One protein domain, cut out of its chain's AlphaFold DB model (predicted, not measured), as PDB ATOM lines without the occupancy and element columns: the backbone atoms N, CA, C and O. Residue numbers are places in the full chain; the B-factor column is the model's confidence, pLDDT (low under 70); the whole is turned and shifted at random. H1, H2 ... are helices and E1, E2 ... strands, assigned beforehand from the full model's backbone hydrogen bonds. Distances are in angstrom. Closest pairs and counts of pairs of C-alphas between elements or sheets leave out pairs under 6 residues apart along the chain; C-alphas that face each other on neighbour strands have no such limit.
ATOM      1  N   THR A 251      99.963   5.995  16.258       91.56
ATOM      2  CA  THR A 251     101.212   5.240  16.231       91.56
ATOM      3  C   THR A 251     101.418   4.625  14.849       91.56
ATOM      4  O   THR A 251     100.500   4.041  14.270       91.56
ATOM      5  N   CYS A 252     102.632   4.747  14.318       90.62
ATOM      6  CA  CYS A 252     103.007   4.206  13.020       90.62
ATOM      7  C   CYS A 252     103.225   2.688  13.116       90.62
ATOM      8  O   CYS A 252     104.274   2.212  13.555       90.62
ATOM      9  N   ILE A 253     102.218   1.915  12.713       85.31
ATOM     10  CA  ILE A 253     102.223   0.447  12.772       85.31
ATOM     11  C   ILE A 253     101.857  -0.144  11.413       85.31
ATOM     12  O   ILE A 253     101.334   0.538  10.542       85.31
ATOM     13  N   SER A 254     102.131  -1.429  11.202       80.50
ATOM     14  CA  SER A 254     101.719  -2.102   9.965       80.50
ATOM     15  C   SER A 254     100.197  -2.053   9.783       80.50
ATOM     16  O   SER A 254      99.465  -2.256  10.749       80.50
ATOM     17  N   VAL A 255      99.722  -1.839   8.550       74.50
ATOM     18  CA  VAL A 255      98.283  -1.711   8.249       74.50
ATOM     19  C   VAL A 255      97.451  -2.916   8.689       74.50
ATOM     20  O   VAL A 255      96.325  -2.747   9.144       74.50
ATOM     21  N   ILE A 256      98.027  -4.119   8.671       76.00
ATOM     22  CA  ILE A 256      97.361  -5.341   9.151       76.00
ATOM     23  C   ILE A 256      97.119  -5.352  10.670       76.00
ATOM     24  O   ILE A 256      96.290  -6.119  11.146       76.00
ATOM     25  N   HIS A 257      97.830  -4.513  11.428       77.62
ATOM     26  CA  HIS A 257      97.661  -4.351  12.875       77.62
ATOM     27  C   HIS A 257      96.828  -3.114  13.233       77.62
ATOM     28  O   HIS A 257      96.641  -2.829  14.413       77.62
ATOM     29  N   CYS A 258      96.333  -2.373  12.238       78.00
ATOM     30  CA  CYS A 258      95.468  -1.224  12.453       78.00
ATOM     31  C   CYS A 258      94.024  -1.564  12.080       78.00
ATOM     32  O   CYS A 258      93.639  -1.456  10.918       78.00
ATOM     33  N   GLU A 259      93.212  -1.957  13.063       78.62
ATOM     34  CA  GLU A 259      91.834  -2.407  12.822       78.62
ATOM     35  C   GLU A 259      90.982  -1.357  12.091       78.62
ATOM     36  O   GLU A 259      90.260  -1.685  11.151       78.62
ATOM     37  N   SER A 260      91.096  -0.081  12.469       77.62
ATOM     38  CA  SER A 260      90.332   1.008  11.850       77.62
ATOM     39  C   SER A 260      90.641   1.176  10.360       77.62
ATOM     40  O   SER A 260      89.721   1.356   9.567       77.62
ATOM     41  N   LEU A 261      91.910   1.064   9.958       80.00
ATOM     42  CA  LEU A 261      92.324   1.169   8.555       80.00
ATOM     43  C   LEU A 261      92.111  -0.128   7.778       80.00
ATOM     44  O   LEU A 261      91.788  -0.084   6.591       80.00
ATOM     45  N   LEU A 262      92.205  -1.280   8.442       75.06
ATOM     46  CA  LEU A 262      91.851  -2.560   7.841       75.06
ATOM     47  C   LEU A 262      90.363  -2.595   7.463       75.06
ATOM     48  O   LEU A 262      90.028  -3.045   6.370       75.06
ATOM     49  N   ARG A 263      89.480  -2.021   8.294       72.75
ATOM     50  CA  ARG A 263      88.054  -1.840   7.964       72.75
ATOM     51  C   ARG A 263      87.827  -0.937   6.747       72.75
ATOM     52  O   ARG A 263      86.824  -1.119   6.068       72.75
ATOM     53  N   VAL A 264      88.709   0.030   6.465       75.44
ATOM     54  CA  VAL A 264      88.638   0.848   5.235       75.44
ATOM     55  C   VAL A 264      89.036   0.014   4.015       75.44
ATOM     56  O   VAL A 264      88.328   0.035   3.014       75.44
ATOM     57  N   LEU A 265      90.123  -0.762   4.107       69.69
ATOM     58  CA  LEU A 265      90.583  -1.658   3.034       69.69
ATOM     59  C   LEU A 265      89.593  -2.783   2.705       69.69
ATOM     60  O   LEU A 265      89.586  -3.282   1.588       69.69
ATOM     61  N   GLN A 266      88.790  -3.202   3.682       69.19
ATOM     62  CA  GLN A 266      87.820  -4.292   3.552       69.19
ATOM     63  C   GLN A 266      86.401  -3.811   3.225       69.19
ATOM     64  O   GLN A 266      85.463  -4.610   3.286       69.19
ATOM     65  N   LYS A 267      86.209  -2.522   2.920       67.75
ATOM     66  CA  LYS A 267      84.895  -2.032   2.498       67.75
ATOM     67  C   LYS A 267      84.445  -2.788   1.239       67.75
ATOM     68  O   LYS A 267      85.249  -2.916   0.319       67.75
ATOM     69  N   PRO A 268      83.185  -3.263   1.185       59.81
ATOM     70  CA  PRO A 268      82.650  -3.877  -0.029       59.81
ATOM     71  C   PRO A 268      82.671  -2.879  -1.191       59.81
ATOM     72  O   PRO A 268      83.056  -3.237  -2.299       59.81
ATOM     73  N   ASP A 269      82.355  -1.618  -0.892       65.88
ATOM     74  CA  ASP A 269      82.418  -0.504  -1.826       65.88
ATOM     75  C   ASP A 269      83.588   0.416  -1.446       65.88
ATOM     76  O   ASP A 269      83.550   1.114  -0.427       65.88
ATOM     77  N   PHE A 270      84.657   0.371  -2.243       66.69
ATOM     78  CA  PHE A 270      85.892   1.122  -2.021       66.69
ATOM     79  C   PHE A 270      85.966   2.328  -2.964       66.69
ATOM     80  O   PHE A 270      86.028   2.164  -4.183       66.69
ATOM     81  N   PHE A 271      85.972   3.542  -2.410       70.81
ATOM     82  CA  PHE A 271      85.891   4.777  -3.197       70.81
ATOM     83  C   PHE A 271      87.203   5.572  -3.210       70.81
ATOM     84  O   PHE A 271      88.111   5.357  -2.408       70.81
ATOM     85  N   GLU A 272      87.293   6.576  -4.085       73.50
ATOM     86  CA  GLU A 272      88.482   7.434  -4.193       73.50
ATOM     87  C   GLU A 272      88.840   8.131  -2.866       73.50
ATOM     88  O   GLU A 272      90.017   8.278  -2.534       73.50
ATOM     89  N   ASN A 273      87.841   8.522  -2.065       75.00
ATOM     90  CA  ASN A 273      88.076   9.109  -0.743       75.00
ATOM     91  C   ASN A 273      88.743   8.117   0.230       75.00
ATOM     92  O   ASN A 273      89.568   8.524   1.048       75.00
ATOM     93  N   ASP A 274      88.439   6.821   0.114       78.31
ATOM     94  CA  ASP A 274      89.058   5.762   0.918       78.31
ATOM     95  C   ASP A 274      90.522   5.564   0.529       78.31
ATOM     96  O   ASP A 274      91.397   5.513   1.396       78.31
ATOM     97  N   ALA A 275      90.809   5.553  -0.777       78.25
ATOM     98  CA  ALA A 275      92.174   5.516  -1.295       78.25
ATOM     99  C   ALA A 275      92.994   6.726  -0.821       78.25
ATOM    100  O   ALA A 275      94.115   6.564  -0.333       78.25
ATOM    101  N   LYS A 276      92.425   7.939  -0.903       79.00
ATOM    102  CA  LYS A 276      93.051   9.175  -0.401       79.00
ATOM    103  C   LYS A 276      93.349   9.083   1.092       79.00
ATOM    104  O   LYS A 276      94.459   9.415   1.505       79.00
ATOM    105  N   TYR A 277      92.403   8.581   1.885       82.88
ATOM    106  CA  TYR A 277      92.570   8.413   3.326       82.88
ATOM    107  C   TYR A 277      93.678   7.418   3.682       82.88
ATOM    108  O   TYR A 277      94.532   7.705   4.525       82.88
ATOM    109  N   LEU A 278      93.705   6.260   3.020       83.50
ATOM    110  CA  LEU A 278      94.737   5.242   3.223       83.50
ATOM    111  C   LEU A 278      96.119   5.750   2.814       83.50
ATOM    112  O   LEU A 278      97.079   5.580   3.565       83.50
ATOM    113  N   ASN A 279      96.215   6.440   1.677       83.94
ATOM    114  CA  ASN A 279      97.466   7.038   1.225       83.94
ATOM    115  C   ASN A 279      97.955   8.132   2.191       83.94
ATOM    116  O   ASN A 279      99.121   8.158   2.567       83.94
ATOM    117  N   ALA A 280      97.055   8.993   2.678       85.69
ATOM    118  CA  ALA A 280      97.379  10.007   3.683       85.69
ATOM    119  C   ALA A 280      97.779   9.404   5.047       85.69
ATOM    120  O   ALA A 280      98.475  10.058   5.837       85.69
ATOM    121  N   SER A 281      97.344   8.167   5.319       88.06
ATOM    122  CA  SER A 281      97.697   7.412   6.523       88.06
ATOM    123  C   SER A 281      99.092   6.806   6.445       88.06
ATOM    124  O   SER A 281      99.624   6.442   7.487       88.06
ATOM    125  N   PHE A 282      99.702   6.686   5.263       88.00
ATOM    126  CA  PHE A 282     101.034   6.110   5.113       88.00
ATOM    127  C   PHE A 282     102.064   6.863   5.968       88.00
ATOM    128  O   PHE A 282     102.172   8.090   5.906       88.00
ATOM    129  N   CYS A 283     102.812   6.120   6.783       88.81
ATOM    130  CA  CYS A 283     103.855   6.671   7.654       88.81
ATOM    131  C   CYS A 283     105.225   6.019   7.439       88.81
ATOM    132  O   CYS A 283     106.205   6.476   8.015       88.81
ATOM    133  N   GLY A 284     105.320   4.988   6.595       79.19
ATOM    134  CA  GLY A 284     106.599   4.412   6.201       79.19
ATOM    135  C   GLY A 284     106.478   3.012   5.620       79.19
ATOM    136  O   GLY A 284     105.434   2.359   5.691       79.19
ATOM    137  N   ASP A 285     107.584   2.526   5.075       73.88
ATOM    138  CA  ASP A 285     107.666   1.166   4.562       73.88
ATOM    139  C   ASP A 285     107.766   0.154   5.714       73.88
ATOM    140  O   ASP A 285     108.429   0.371   6.736       73.88
ATOM    141  N   GLY A 286     107.083  -0.978   5.561       61.06
ATOM    142  CA  GLY A 286     107.223  -2.129   6.450       61.06
ATOM    143  C   GLY A 286     107.818  -3.321   5.708       61.06
ATOM    144  O   GLY A 286     107.790  -3.383   4.485       61.06
ATOM    145  N   ALA A 287     108.339  -4.299   6.450       53.31
ATOM    146  CA  ALA A 287     109.055  -5.442   5.871       53.31
ATOM    147  C   ALA A 287     108.197  -6.336   4.946       53.31
ATOM    148  O   ALA A 287     108.745  -7.057   4.119       53.31
ATOM    149  N   LYS A 288     106.865  -6.321   5.106       52.62
ATOM    150  CA  LYS A 288     105.907  -7.090   4.281       52.62
ATOM    151  C   LYS A 288     104.688  -6.276   3.856       52.62
ATOM    152  O   LYS A 288     104.215  -6.426   2.739       52.62
ATOM    153  N   PHE A 289     104.183  -5.432   4.751       64.25
ATOM    154  CA  PHE A 289     103.043  -4.554   4.509       64.25
ATOM    155  C   PHE A 289     103.422  -3.120   4.883       64.25
ATOM    156  O   PHE A 289     104.182  -2.953   5.845       64.25
ATOM    157  N   PRO A 290     102.883  -2.104   4.188       72.69
ATOM    158  CA  PRO A 290     103.146  -0.708   4.516       72.69
ATOM    159  C   PRO A 290     102.737  -0.392   5.958       72.69
ATOM    160  O   PRO A 290     101.819  -1.006   6.524       72.69
ATOM    161  N   LYS A 291     103.436   0.568   6.564       83.00
ATOM    162  CA  LYS A 291     103.047   1.140   7.848       83.00
ATOM    163  C   LYS A 291     102.127   2.328   7.627       83.00
ATOM    164  O   LYS A 291     102.311   3.144   6.723       83.00
ATOM    165  N   VAL A 292     101.146   2.426   8.504       88.56
ATOM    166  CA  VAL A 292     100.136   3.469   8.524       88.56
ATOM    167  C   VAL A 292     100.024   4.054   9.924       88.56
ATOM    168  O   VAL A 292     100.271   3.380  10.927       88.56
ATOM    169  N   CYS A 293      99.655   5.325   9.989       91.12
ATOM    170  CA  CYS A 293      99.393   6.001  11.236       91.12
ATOM    171  C   CYS A 293      98.054   5.533  11.796       91.12
ATOM    172  O   CYS A 293      96.995   5.982  11.355       91.12
ATOM    173  N   CYS A 294      98.104   4.608  12.748       87.44
ATOM    174  CA  CYS A 294      96.912   4.083  13.387       87.44
ATOM    175  C   CYS A 294      96.531   4.960  14.585       87.44
ATOM    176  O   CYS A 294      97.395   5.194  15.433       87.44
ATOM    177  N   PRO A 295      95.285   5.452  14.692       85.50
ATOM    178  CA  PRO A 295      94.862   6.258  15.836       85.50
ATOM    179  C   PRO A 295      95.077   5.498  17.152       85.50
ATOM    180  O   PRO A 295      94.685   4.342  17.278       85.50
ATOM    181  N   GLU A 296      95.690   6.161  18.138       71.69
ATOM    182  CA  GLU A 296      95.995   5.566  19.456       71.69
ATOM    183  C   GLU A 296      94.757   5.263  20.284       71.69
ATOM    184  O   GLU A 296      94.781   4.440  21.197       71.69
TER     185      GLU A 296
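This is residues 251 to 296 of the 582 residues of the protein "phenoloxidase-activating enzyme" of Bactrocera dorsalis (UniProt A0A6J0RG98). A small antiparallel sheet, in the order E1, E3, E2, makes one end, and a helical hairpin of H1 and H2 reaches away from it, with residues 266 to 273 sticking out at the far end. H2 leads directly into edge strand E2. The printed part has 46 residues, with two named helices and three named strands in the order E1, H1, H2, E2, E3; the class is mixed. It is compact, with a radius of gyration of the C-alphas of 10.0 A, and spans 27 by 21 by 16 A.

Start at inner strand E3, residues 291 to 295. Edge strand E1, residues 251 to 254, is its antiparallel neighbour; look for N 251 and O 294, 2.8 A apart and within hydrogen-bond range. The other edge strand, E2, residues 282 to 284, forms an antiparallel hairpin with E3, with N 291 and O 284 within hydrogen-bond range at 2.8 A. H2, residues 272 to 281, is on the sheet; its closest C-alpha pair with E3 is Ser 281 and Val 292, 5.0 A. H1, residues 259 to 265, only grazes the sheet with residues 259 to 261. H1 and H2 touch as a helical hairpin, closest at the C-alphas of Val 264 and Asp 274, 6.6 A, at a steep tilt of 41 degrees, opposite ways. E1, H1 with H2, and E2 form a split strand-helix-strand unit, two strands of one sheet joined through helices, with E3 between them in the sheet; its crossover is right-handed. Every O i to N i+4 pair is within hydrogen-bond range in H2, and 2 of 3 in H1.

Find C-alpha 251 at (101.212, 5.240, 16.231), where E1 begins. H1 runs 9.9 A; H2 runs 14.1 A from C-alpha 272 at (88.482, 7.434, -4.193). E3 runs 12.5 A to C-alpha 295 at (94.862, 6.258, 15.836).

The C-alphas farthest apart, Asp 269 and Ala 287, stand 28.2 A from each other. The printed part has no cut and no long link. Residues 265 to 270 and 286 to 289 are under pLDDT 70.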